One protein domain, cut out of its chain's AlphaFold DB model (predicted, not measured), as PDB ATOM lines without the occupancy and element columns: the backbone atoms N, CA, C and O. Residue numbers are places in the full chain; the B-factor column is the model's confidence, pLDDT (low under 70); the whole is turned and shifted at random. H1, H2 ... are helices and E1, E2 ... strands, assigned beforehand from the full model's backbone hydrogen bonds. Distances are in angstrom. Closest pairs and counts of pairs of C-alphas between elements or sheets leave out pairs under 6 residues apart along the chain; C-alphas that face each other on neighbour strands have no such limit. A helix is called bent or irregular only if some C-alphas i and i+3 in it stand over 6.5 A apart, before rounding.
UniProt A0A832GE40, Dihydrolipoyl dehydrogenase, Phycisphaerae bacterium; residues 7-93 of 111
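Overview. This is residues 7 to 93 of the 111 residues of the protein "Dihydrolipoyl dehydrogenase" of Phycisphaerae bacterium (UniProt A0A832GE40). A slab of three strands is covered on one face by two helices, H2 over E3 and H4 slantwise over E1 and E2, while its other face is bare: two layers. Short H3 packs on H4, and small H1 lies beyond one end of the sheet. The 87 printed residues run E1 H1 E2 E3 H2 H3 H4, with an antiparallel sheet E1 - E2 - E3; the class is mixed, helices and strands. The whole is compact, radius of gyration of the C-alphas 11.9 A, spanning 38 by 23 by 21 A.

Arrangement. Start at E1, residues 7 to 12, antiparallel to E2, residues 28 to 34; N 9 and O 31 are within hydrogen-bond range at 2.9 A. Between them in the chain, H1, residues 17 to 21, is not on the sheet. E2 forms a hairpin with E3, residues 40 to 46, where N 30 and O 44 are 2.8 A apart. Next find H2, residues 51 to 62, along E3 at 3 degrees on the local plane, closest C-alphas Leu 40 and Leu 61, 5.9 A. H2 is irregular, but only just: C-alphas 52 and 55 are 6.6 A apart. H3, residues 67 to 72, only grazes the sheet with residues 67 to 70. H4, residues 82 to 91, is on the same face as H2, its height over the sheet 6.7 A. H4 touches H3 at C-alphas 88 and 67, their closest, 5.0 A apart. Every O i to N i+4 pair is within hydrogen-bond range in H1, H3 and H4; in H2, 6 of 8.

Along the chain. Find C-alpha 7 at (-0.556, 11.691, -48.396); E1 runs 16.8 A from there, E2 20.1 A, E3 17.8 A and H2 17.4 A. H4, 14.4 A, ends at C-alpha 91, (3.040, 8.506, -44.908).

Size, cuts and confidence. The C-alphas farthest apart, Asn 23 and Gly 36, are 38.6 A apart. The printed part has no cut, no link is long, and no printed residue is under 70 in pLDDT.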
ATOM      1  N   SER A   7      -1.186  11.681 -49.718       95.81
ATOM      2  CA  SER A   7      -0.556  11.691 -48.396       95.81
ATOM      3  C   SER A   7       0.949  11.823 -48.586       95.81
ATOM      4  O   SER A   7       1.508  11.267 -49.532       95.81
ATOM      5  N   VAL A   8       1.594  12.567 -47.696       97.12
ATOM      6  CA  VAL A   8       3.036  12.810 -47.728       97.12
ATOM      7  C   VAL A   8       3.631  12.297 -46.428       97.12
ATOM      8  O   VAL A   8       3.098  12.587 -45.354       97.12
ATOM      9  N   GLY A   9       4.711  11.531 -46.539       97.12
ATOM     10  CA  GLY A   9       5.579  11.162 -45.426       97.12
ATOM     11  C   GLY A   9       6.977  11.721 -45.640       97.12
ATOM     12  O   GLY A   9       7.428  11.815 -46.782       97.12
ATOM     13  N   GLN A  10       7.638  12.152 -44.574       97.38
ATOM     14  CA  GLN A  10       8.960  12.759 -44.631       97.38
ATOM     15  C   GLN A  10       9.796  12.335 -43.429       97.38
ATOM     16  O   GLN A  10       9.395  12.530 -42.288       97.38
ATOM     17  N   PHE A  11      10.995  11.839 -43.706       97.94
ATOM     18  CA  PHE A  11      11.981  11.473 -42.709       97.94
ATOM     19  C   PHE A  11      13.196  12.410 -42.797       97.94
ATOM     20  O   PHE A  11      13.862  12.438 -43.839       97.94
ATOM     21  N   PRO A  12      13.490  13.216 -41.762       97.69
ATOM     22  CA  PRO A  12      14.698  14.033 -41.718       97.69
ATOM     23  C   PRO A  12      15.936  13.160 -41.496       97.69
ATOM     24  O   PRO A  12      15.929  12.269 -40.647       97.69
ATOM     25  N   LEU A  13      17.032  13.450 -42.199       97.94
ATOM     26  CA  LEU A  13      18.278  12.687 -42.042       97.94
ATOM     27  C   LEU A  13      18.941  12.903 -40.675       97.94
ATOM     28  O   LEU A  13      19.720  12.064 -40.232       97.94
ATOM     29  N   SER A  14      18.560  13.948 -39.942       97.44
ATOM     30  CA  SER A  14      18.972  14.159 -38.551       97.44
ATOM     31  C   SER A  14      18.469  13.094 -37.574       97.44
ATOM     32  O   SER A  14      18.995  13.004 -36.470       97.44
ATOM     33  N   HIS A  15      17.479  12.287 -37.970       96.88
ATOM     34  CA  HIS A  15      16.982  11.141 -37.201       96.88
ATOM     35  C   HIS A  15      17.567   9.805 -37.687       96.88
ATOM     36  O   HIS A  15      17.227   8.752 -37.151       96.88
ATOM     37  N   LEU A  16      18.440   9.822 -38.701       97.31
ATOM     38  CA  LEU A  16      19.016   8.621 -39.288       97.31
ATOM     39  C   LEU A  16      20.378   8.299 -38.665       97.31
ATOM     40  O   LEU A  16      21.348   9.031 -38.865       97.31
ATOM     41  N   GLY A  17      20.496   7.139 -38.013       97.12
ATOM     42  CA  GLY A  17      21.751   6.705 -37.389       97.12
ATOM     43  C   GLY A  17      22.939   6.659 -38.359       97.12
ATOM     44  O   GLY A  17      24.042   7.073 -38.005       97.12
ATOM     45  N   ARG A  18      22.725   6.237 -39.617       97.31
ATOM     46  CA  ARG A  18      23.782   6.239 -40.643       97.31
ATOM     47  C   ARG A  18      24.291   7.646 -40.974       97.31
ATOM     48  O   ARG A  18      25.498   7.820 -41.117       97.31
ATOM     49  N   ALA A  19      23.391   8.619 -41.100       97.75
ATOM     50  CA  ALA A  19      23.741  10.010 -41.384       97.75
ATOM     51  C   ALA A  19      24.496  10.640 -40.203       97.75
ATOM     52  O   ALA A  19      25.512  11.305 -40.396       97.75
ATOM     53  N   MET A  20      24.062  10.341 -38.972       97.81
ATOM     54  CA  MET A  20      24.767  10.745 -37.751       97.81
ATOM     55  C   MET A  20      26.183  10.160 -37.695       97.81
ATOM     56  O   MET A  20      27.132  10.884 -37.418       97.81
ATOM     57  N   ALA A  21      26.343   8.872 -38.015       97.69
ATOM     58  CA  ALA A  21      27.651   8.217 -38.047       97.69
ATOM     59  C   ALA A  21      28.590   8.794 -39.123       97.69
ATOM     60  O   ALA A  21      29.806   8.759 -38.954       97.69
ATOM     61  N   ALA A  22      28.036   9.323 -40.216       96.69
ATOM     62  CA  ALA A  22      28.785  10.020 -41.261       96.69
ATOM     63  C   ALA A  22      29.038  11.508 -40.948       96.69
ATOM     64  O   ALA A  22      29.758  12.161 -41.694       96.69
ATOM     65  N   ASN A  23      28.471  12.037 -39.856       97.31
ATOM     66  CA  ASN A  23      28.474  13.461 -39.512       97.31
ATOM     67  C   ASN A  23      27.856  14.369 -40.600       97.31
ATOM     68  O   ASN A  23      28.224  15.534 -40.718       97.31
ATOM     69  N   ASP A  24      26.892  13.838 -41.360       97.31
ATOM     70  CA  ASP A  24      26.196  14.509 -42.467       97.31
ATOM     71  C   ASP A  24      24.677  14.351 -42.292       97.31
ATOM     72  O   ASP A  24      24.025  13.524 -42.928       97.31
ATOM     73  N   THR A  25      24.098  15.121 -41.371       97.94
ATOM     74  CA  THR A  25      22.689  14.995 -40.945       97.94
ATOM     75  C   THR A  25      21.727  15.945 -41.653       97.94
ATOM     76  O   THR A  25      20.520  15.911 -41.397       97.94
ATOM     77  N   GLU A  26      22.233  16.798 -42.542       98.19
ATOM     78  CA  GLU A  26      21.411  17.750 -43.274       98.19
ATOM     79  C   GLU A  26      20.587  17.052 -44.365       98.19
ATOM     80  O   GLU A  26      21.098  16.269 -45.166       98.19
ATOM     81  N   GLY A  27      19.293  17.374 -44.406       97.94
ATOM     82  CA  GLY A  27      18.390  16.955 -45.467       97.94
ATOM     83  C   GLY A  27      17.261  16.035 -45.021       97.94
ATOM     84  O   GLY A  27      16.922  15.934 -43.840       97.94
ATOM     85  N   PHE A  28      16.605  15.416 -45.999       98.25
ATOM     86  CA  PHE A  28      15.419  14.594 -45.783       98.25
ATOM     87  C   PHE A  28      15.148  13.637 -46.945       98.25
ATOM     88  O   PHE A  28      15.544  13.866 -48.091       98.25
ATOM     89  N   VAL A  29      14.351  12.612 -46.656       98.38
ATOM     90  CA  VAL A  29      13.665  11.787 -47.651       98.38
ATOM     91  C   VAL A  29      12.168  11.971 -47.507       98.38
ATOM     92  O   VAL A  29      11.635  11.987 -46.405       98.38
ATOM     93  N   ARG A  30      11.474  12.154 -48.627       98.38
ATOM     94  CA  ARG A  30      10.035  12.395 -48.671       98.38
ATOM     95  C   ARG A  30       9.370  11.482 -49.682       98.38
ATOM     96  O   ARG A  30       9.742  11.469 -50.851       98.38
ATOM     97  N   VAL A  31       8.329  10.796 -49.239       98.31
ATOM     98  CA  VAL A  31       7.461   9.945 -50.046       98.31
ATOM     99  C   VAL A  31       6.125  10.650 -50.256       98.31
ATOM    100  O   VAL A  31       5.508  11.149 -49.316       98.31
ATOM    101  N   VAL A  32       5.655  10.674 -51.501       97.94
ATOM    102  CA  VAL A  32       4.307  11.116 -51.866       97.94
ATOM    103  C   VAL A  32       3.536   9.902 -52.356       97.94
ATOM    104  O   VAL A  32       3.988   9.224 -53.278       97.94
ATOM    105  N   ARG A  33       2.359   9.644 -51.782       97.38
ATOM    106  CA  ARG A  33       1.486   8.535 -52.186       97.38
ATOM    107  C   ARG A  33       0.058   8.976 -52.483       97.38
ATOM    108  O   ARG A  33      -0.414   9.975 -51.936       97.38
ATOM    109  N   GLY A  34      -0.655   8.190 -53.282       96.25
ATOM    110  CA  GLY A  34      -2.101   8.319 -53.444       96.25
ATOM    111  C   GLY A  34      -2.838   7.971 -52.147       96.25
ATOM    112  O   GLY A  34      -2.473   7.022 -51.447       96.25
ATOM    113  N   ARG A  35      -3.883   8.736 -51.792       94.12
ATOM    114  CA  ARG A  35      -4.738   8.393 -50.637       94.12
ATOM    115  C   ARG A  35      -5.625   7.180 -50.899       94.12
ATOM    116  O   ARG A  35      -5.840   6.420 -49.966       94.12
ATOM    117  N   GLY A  36      -6.114   7.027 -52.130       92.81
ATOM    118  CA  GLY A  36      -7.056   5.968 -52.501       92.81
ATOM    119  C   GLY A  36      -6.402   4.597 -52.654       92.81
ATOM    120  O   GLY A  36      -6.844   3.645 -52.028       92.81
ATOM    121  N   ASP A  37      -5.343   4.499 -53.460       94.44
ATOM    122  CA  ASP A  37      -4.683   3.224 -53.784       94.44
ATOM    123  C   ASP A  37      -3.380   2.978 -53.009       94.44
ATOM    124  O   ASP A  37      -2.776   1.918 -53.141       94.44
ATOM    125  N   GLY A  38      -2.914   3.953 -52.223       96.25
ATOM    126  CA  GLY A  38      -1.693   3.834 -51.423       96.25
ATOM    127  C   GLY A  38      -0.391   3.805 -52.229       96.25
ATOM    128  O   GLY A  38       0.680   3.701 -51.628       96.25
ATOM    129  N   ARG A  39      -0.454   3.924 -53.562       98.00
ATOM    130  CA  ARG A  39       0.711   3.819 -54.448       98.00
ATOM    131  C   ARG A  39       1.639   5.007 -54.315       98.00
ATOM    132  O   ARG A  39       1.183   6.144 -54.172       98.00
ATOM    133  N   LEU A  40       2.938   4.754 -54.439       98.00
ATOM    134  CA  LEU A  40       3.928   5.810 -54.583       98.00
ATOM    135  C   LEU A  40       3.653   6.617 -55.858       98.00
ATOM    136  O   LEU A  40       3.495   6.071 -56.949       98.00
ATOM    137  N   LEU A  41       3.612   7.937 -55.706       97.44
ATOM    138  CA  LEU A  41       3.505   8.911 -56.793       97.44
ATOM    139  C   LEU A  41       4.829   9.641 -57.026       97.44
ATOM    140  O   LEU A  41       5.065  10.153 -58.118       97.44
ATOM    141  N   GLY A  42       5.685   9.699 -56.006       97.56
ATOM    142  CA  GLY A  42       7.014  10.280 -56.107       97.56
ATOM    143  C   GLY A  42       7.821  10.086 -54.831       97.56
ATOM    144  O   GLY A  42       7.263   9.936 -53.743       97.56
ATOM    145  N   VAL A  43       9.142  10.124 -54.980       98.31
ATOM    146  CA  VAL A  43      10.104  10.132 -53.877       98.31
ATOM    147  C   VAL A  43      11.089  11.264 -54.129       98.31
ATOM    148  O   VAL A  43      11.578  11.432 -55.242       98.31
ATOM    149  N   HIS A  44      11.329  12.079 -53.109       98.12
ATOM    150  CA  HIS A  44      12.251  13.208 -53.147       98.12
ATOM    151  C   HIS A  44      13.296  12.992 -52.066       98.12
ATOM    152  O   HIS A  44      12.946  12.637 -50.942       98.12
ATOM    153  N   MET A  45      14.560  13.220 -52.392       98.31
ATOM    154  CA  MET A  45      15.657  13.024 -51.456       98.31
ATOM    155  C   MET A  45      16.621  14.201 -51.550       98.31
ATOM    156  O   MET A  45      16.894  14.692 -52.645       98.31
ATOM    157  N   MET A  46      17.119  14.647 -50.406       98.25
ATOM    158  CA  MET A  46      18.134  15.686 -50.285       98.25
ATOM    159  C   MET A  46      19.048  15.321 -49.118       98.25
ATOM    160  O   MET A  46      18.545  14.936 -48.065       98.25
ATOM    161  N   GLY A  47      20.361  15.400 -49.326       96.69
ATOM    162  CA  GLY A  47      21.377  15.059 -48.330       96.69
ATOM    163  C   GLY A  47      22.539  14.255 -48.915       96.69
ATOM    164  O   GLY A  47      22.566  13.948 -50.110       96.69
ATOM    165  N   HIS A  48      23.500  13.903 -48.066       96.00
ATOM    166  CA  HIS A  48      24.686  13.140 -48.455       96.00
ATOM    167  C   HIS A  48      24.324  11.736 -48.982       96.00
ATOM    168  O   HIS A  48      23.498  11.035 -48.398       96.00
ATOM    169  N   ASN A  49      24.936  11.311 -50.094       95.50
ATOM    170  CA  ASN A  49      24.787   9.983 -50.722       95.50
ATOM    171  C   ASN A  49      23.357   9.524 -51.073       95.50
ATOM    172  O   ASN A  49      23.134   8.350 -51.378       95.50
ATOM    173  N   VAL A  50      22.371  10.425 -51.102       96.50
ATOM    174  CA  VAL A  50      20.997  10.061 -51.495       96.50
ATOM    175  C   VAL A  50      20.874   9.687 -52.978       96.50
ATOM    176  O   VAL A  50      19.939   8.980 -53.359       96.50
ATOM    177  N   THR A  51      21.831  10.109 -53.811       96.94
ATOM    178  CA  THR A  51      21.927   9.742 -55.235       96.94
ATOM    179  C   THR A  51      22.087   8.240 -55.439       96.94
ATOM    180  O   THR A  51      21.535   7.700 -56.391       96.94
ATOM    181  N   GLU A  52      22.736   7.544 -54.506       96.25
ATOM    182  CA  GLU A  52      22.905   6.086 -54.568       96.25
ATOM    183  C   GLU A  52      21.605   5.338 -54.233       96.25
ATOM    184  O   GLU A  52      21.423   4.176 -54.586       96.25
ATOM    185  N   CYS A  53      20.665   6.007 -53.561       95.94
ATOM    186  CA  CYS A  53      19.407   5.416 -53.109       95.94
ATOM    187  C   CYS A  53      18.229   5.717 -54.053       95.94
ATOM    188  O   CYS A  53      17.294   4.917 -54.145       95.94
ATOM    189  N   ILE A  54      18.258   6.840 -54.784       96.62
ATOM    190  CA  ILE A  54      17.134   7.275 -55.634       96.62
ATOM    191  C   ILE A  54      16.806   6.272 -56.753       96.62
ATOM    192  O   ILE A  54      15.651   6.168 -57.168       96.62
ATOM    193  N   GLY A  55      17.787   5.478 -57.199       97.50
ATOM    194  CA  GLY A  55      17.577   4.401 -58.171       97.50
ATOM    195  C   GLY A  55      16.609   3.321 -57.672       97.50
ATOM    196  O   GLY A  55      15.729   2.888 -58.418       97.50
ATOM    197  N   ALA A  56      16.692   2.943 -56.392       96.12
ATOM    198  CA  ALA A  56      15.758   1.996 -55.784       96.12
ATOM    199  C   ALA A  56      14.334   2.574 -55.729       96.12
ATOM    200  O   ALA A  56      13.370   1.896 -56.085       96.12
ATOM    201  N   ALA A  57      14.199   3.857 -55.378       97.31
ATOM    202  CA  ALA A  57      12.910   4.543 -55.381       97.31
ATOM    203  C   ALA A  57      12.293   4.630 -56.793       97.31
ATOM    204  O   ALA A  57      11.086   4.442 -56.960       97.31
ATOM    205  N   ALA A  58      13.114   4.861 -57.823       98.25
ATOM    206  CA  ALA A  58      12.668   4.842 -59.214       98.25
ATOM    207  C   ALA A  58      12.147   3.455 -59.633       98.25
ATOM    208  O   ALA A  58      11.108   3.361 -60.293       98.25
ATOM    209  N   ALA A  59      12.815   2.376 -59.206       98.12
ATOM    210  CA  ALA A  59      12.336   1.013 -59.425       98.12
ATOM    211  C   ALA A  59      10.988   0.768 -58.720       98.12
ATOM    212  O   ALA A  59      10.043   0.299 -59.354       98.12
ATOM    213  N   MET A  60      10.843   1.171 -57.454       98.06
ATOM    214  CA  MET A  60       9.577   1.053 -56.709       98.06
ATOM    215  C   MET A  60       8.422   1.784 -57.412       98.06
ATOM    216  O   MET A  60       7.338   1.220 -57.581       98.06
ATOM    217  N   LEU A  61       8.660   3.010 -57.895       97.81
ATOM    218  CA  LEU A  61       7.684   3.779 -58.679       97.81
ATOM    219  C   LEU A  61       7.306   3.065 -59.983       97.81
ATOM    220  O   LEU A  61       6.123   2.971 -60.317       97.81
ATOM    221  N   ARG A  62       8.287   2.516 -60.709       98.25
ATOM    222  CA  ARG A  62       8.055   1.747 -61.942       98.25
ATOM    223  C   ARG A  62       7.186   0.513 -61.694       98.25
ATOM    224  O   ARG A  62       6.328   0.207 -62.523       98.25
ATOM    225  N   HIS A  63       7.387  -0.157 -60.564       97.88
ATOM    226  CA  HIS A  63       6.608  -1.322 -60.147       97.88
ATOM    227  C   HIS A  63       5.284  -0.967 -59.459       97.88
ATOM    228  O   HIS A  63       4.542  -1.870 -59.089       97.88
ATOM    229  N   LYS A  64       4.939   0.327 -59.357       97.25
ATOM    230  CA  LYS A  64       3.706   0.812 -58.719       97.25
ATOM    231  C   LYS A  64       3.565   0.342 -57.267       97.25
ATOM    232  O   LYS A  64       2.442   0.110 -56.818       97.25
ATOM    233  N   ALA A  65       4.691   0.226 -56.565       98.44
ATOM    234  CA  ALA A  65       4.716  -0.159 -55.164       98.44
ATOM    235  C   ALA A  65       3.852   0.791 -54.324       98.44
ATOM    236  O   ALA A  65       3.758   1.998 -54.590       98.44
ATOM    237  N   THR A  66       3.218   0.242 -53.304       98.56
ATOM    238  CA  THR A  66       2.489   0.977 -52.277       98.56
ATOM    239  C   THR A  66       3.419   1.379 -51.143       98.56
ATOM    240  O   THR A  66       4.453   0.759 -50.904       98.56
ATOM    241  N   ALA A  67       3.051   2.427 -50.406       98.12
ATOM    242  CA  ALA A  67       3.804   2.810 -49.214       98.12
ATOM    243  C   ALA A  67       3.808   1.707 -48.137       98.12
ATOM    244  O   ALA A  67       4.774   1.612 -47.389       98.12
ATOM    245  N   ALA A  68       2.766   0.868 -48.084       98.00
ATOM    246  CA  ALA A  68       2.700  -0.277 -47.177       98.00
ATOM    247  C   ALA A  68       3.736  -1.352 -47.544       98.00
ATOM    248  O   ALA A  68       4.514  -1.747 -46.688       98.00
ATOM    249  N   GLU A  69       3.835  -1.739 -48.820       98.25
ATOM    250  CA  GLU A  69       4.850  -2.705 -49.277       98.25
ATOM    251  C   GLU A  69       6.280  -2.202 -49.016       98.25
ATOM    252  O   GLU A  69       7.160  -2.967 -48.622       98.25
ATOM    253  N   VAL A  70       6.525  -0.898 -49.190       97.94
ATOM    254  CA  VAL A  70       7.834  -0.299 -48.878       97.94
ATOM    255  C   VAL A  70       8.108  -0.289 -47.373       97.94
ATOM    256  O   VAL A  70       9.230  -0.592 -46.972       97.94
ATOM    257  N   ALA A  71       7.105   0.013 -46.545       97.06
ATOM    258  CA  ALA A  71       7.213  -0.056 -45.087       97.06
ATOM    259  C   ALA A  71       7.480  -1.490 -44.588       97.06
ATOM    260  O   ALA A  71       8.298  -1.705 -43.696       97.06
ATOM    261  N   GLU A  72       6.849  -2.493 -45.197       97.12
ATOM    262  CA  GLU A  72       7.042  -3.908 -44.855       97.12
ATOM    263  C   GLU A  72       8.383  -4.471 -45.347       97.12
ATOM    264  O   GLU A  72       8.904  -5.433 -44.781       97.12
ATOM    265  N   THR A  73       8.986  -3.856 -46.366       97.00
ATOM    266  CA  THR A  73      10.287  -4.279 -46.892       97.00
ATOM    267  C   THR A  73      11.381  -4.147 -45.824       97.00
ATOM    268  O   THR A  73      11.467  -3.159 -45.086       97.00
ATOM    269  N   VAL A  74      12.257  -5.152 -45.747       97.19
ATOM    270  CA  VAL A  74      13.426  -5.133 -44.859       97.19
ATOM    271  C   VAL A  74      14.553  -4.361 -45.536       97.19
ATOM    272  O   VAL A  74      15.120  -4.809 -46.531       97.19
ATOM    273  N   PHE A  75      14.887  -3.201 -44.978       97.25
ATOM    274  CA  PHE A  75      16.072  -2.439 -45.355       97.25
ATOM    275  C   PHE A  75      17.220  -2.793 -44.413       97.25
ATOM    276  O   PHE A  75      17.011  -3.043 -43.227       97.25
ATOM    277  N   ALA A  76      18.439  -2.825 -44.948       97.75
ATOM    278  CA  ALA A  76      19.622  -3.023 -44.125       97.75
ATOM    279  C   ALA A  76      19.811  -1.835 -43.168       97.75
ATOM    280  O   ALA A  76      19.649  -0.681 -43.570       97.75
ATOM    281  N   HIS A  77      20.207  -2.124 -41.930       97.00
ATOM    282  CA  HIS A  77      20.461  -1.126 -40.895       97.00
ATOM    283  C   HIS A  77      21.919  -1.215 -40.397       97.00
ATOM    284  O   HIS A  77      22.391  -2.331 -40.159       97.00
ATOM    285  N   PRO A  78      22.637  -0.090 -40.191       96.00
ATOM    286  CA  PRO A  78      22.262   1.278 -40.557       96.00
ATOM    287  C   PRO A  78      22.680   1.619 -42.003       96.00
ATOM    288  O   PRO A  78      23.841   1.438 -42.382       96.00
ATOM    289  N   THR A  79      21.774   2.162 -42.820       97.25
ATOM    290  CA  THR A  79      22.055   2.580 -44.211       97.25
ATOM    291  C   THR A  79      21.364   3.891 -44.587       97.25
ATOM    292  O   THR A  79      20.516   4.393 -43.869       97.25
ATOM    293  N   MET A  80      21.730   4.487 -45.729       97.06
ATOM    294  CA  MET A  80      20.990   5.649 -46.245       97.06
ATOM    295  C   MET A  80      19.633   5.254 -46.828       97.06
ATOM    296  O   MET A  80      18.687   6.033 -46.755       97.06
ATOM    297  N   SER A  81      19.509   4.051 -47.393       97.19
ATOM    298  CA  SER A  81      18.296   3.616 -48.085       97.19
ATOM    299  C   SER A  81      17.128   3.360 -47.132       97.19
ATOM    300  O   SER A  81      15.986   3.556 -47.543       97.19
ATOM    301  N   GLU A  82      17.379   3.013 -45.864       97.81
ATOM    302  CA  GLU A  82      16.311   2.825 -44.865       97.81
ATOM    303  C   GLU A  82      15.483   4.101 -44.627       97.81
ATOM    304  O   GLU A  82      14.307   4.022 -44.293       97.81
ATOM    305  N   SER A  83      16.026   5.288 -44.920       97.69
ATOM    306  CA  SER A  83      15.257   6.540 -44.864       97.69
ATOM    307  C   SER A  83      14.062   6.578 -45.835       97.69
ATOM    308  O   SER A  83      13.091   7.295 -45.590       97.69
ATOM    309  N   ILE A  84      14.086   5.784 -46.918       98.19
ATOM    310  CA  ILE A  84      12.935   5.603 -47.820       98.19
ATOM    311  C   ILE A  84      11.808   4.862 -47.095       98.19
ATOM    312  O   ILE A  84      10.647   5.259 -47.215       98.19
ATOM    313  N   LYS A  85      12.150   3.818 -46.327       97.81
ATOM    314  CA  LYS A  85      11.206   3.052 -45.506       97.81
ATOM    315  C   LYS A  85      10.567   3.943 -44.447       97.81
ATOM    316  O   LYS A  85       9.345   4.030 -44.403       97.81
ATOM    317  N   GLU A  86      11.372   4.676 -43.686       97.88
ATOM    318  CA  GLU A  86      10.872   5.585 -42.646       97.88
ATOM    319  C   GLU A  86       9.919   6.651 -43.214       97.88
ATOM    320  O   GLU A  86       8.860   6.939 -42.654       97.88
ATOM    321  N   ALA A  87      10.245   7.216 -44.384       97.88
ATOM    322  CA  ALA A  87       9.365   8.170 -45.055       97.88
ATOM    323  C   ALA A  87       8.057   7.516 -45.547       97.88
ATOM    324  O   ALA A  87       7.006   8.163 -45.556       97.88
ATOM    325  N   ALA A  88       8.094   6.245 -45.957       97.94
ATOM    326  CA  ALA A  88       6.901   5.492 -46.332       97.94
ATOM    327  C   ALA A  88       6.013   5.195 -45.111       97.94
ATOM    328  O   ALA A  88       4.811   5.467 -45.172       97.94
ATOM    329  N   GLU A  89       6.600   4.736 -44.002       97.38
ATOM    330  CA  GLU A  89       5.928   4.495 -42.717       97.38
ATOM    331  C   GLU A  89       5.254   5.763 -42.181       97.38
ATOM    332  O   GLU A  89       4.075   5.752 -41.814       97.38
ATOM    333  N   ASP A  90       5.951   6.898 -42.225       96.75
ATOM    334  CA  ASP A  90       5.394   8.194 -41.838       96.75
ATOM    335  C   ASP A  90       4.163   8.565 -42.697       96.75
ATOM    336  O   ASP A  90       3.148   9.054 -42.192       96.75
ATOM    337  N   SER A  91       4.169   8.236 -43.997       96.00
ATOM    338  CA  SER A  91       3.040   8.506 -44.908       96.00
ATOM    339  C   SER A  91       1.765   7.695 -44.601       96.00
ATOM    340  O   SER A  91       0.670   8.042 -45.083       96.00
ATOM    341  N   ILE A  92       1.903   6.618 -43.820       95.12
ATOM    342  CA  ILE A  92       0.832   5.722 -43.355       95.12
ATOM    343  C   ILE A  92       0.656   5.752 -41.828       95.12
ATOM    344  O   ILE A  92      -0.122   4.967 -41.300       95.12
ATOM    345  N   ALA A  93       1.299   6.702 -41.138       92.94
ATOM    346  CA  ALA A  93       1.230   6.891 -39.686       92.94
ATOM    347  C   ALA A  93       1.732   5.696 -38.850       92.94
ATOM    348  O   ALA A  93       1.224   5.453 -37.758       92.94
TER     349      ALA A  93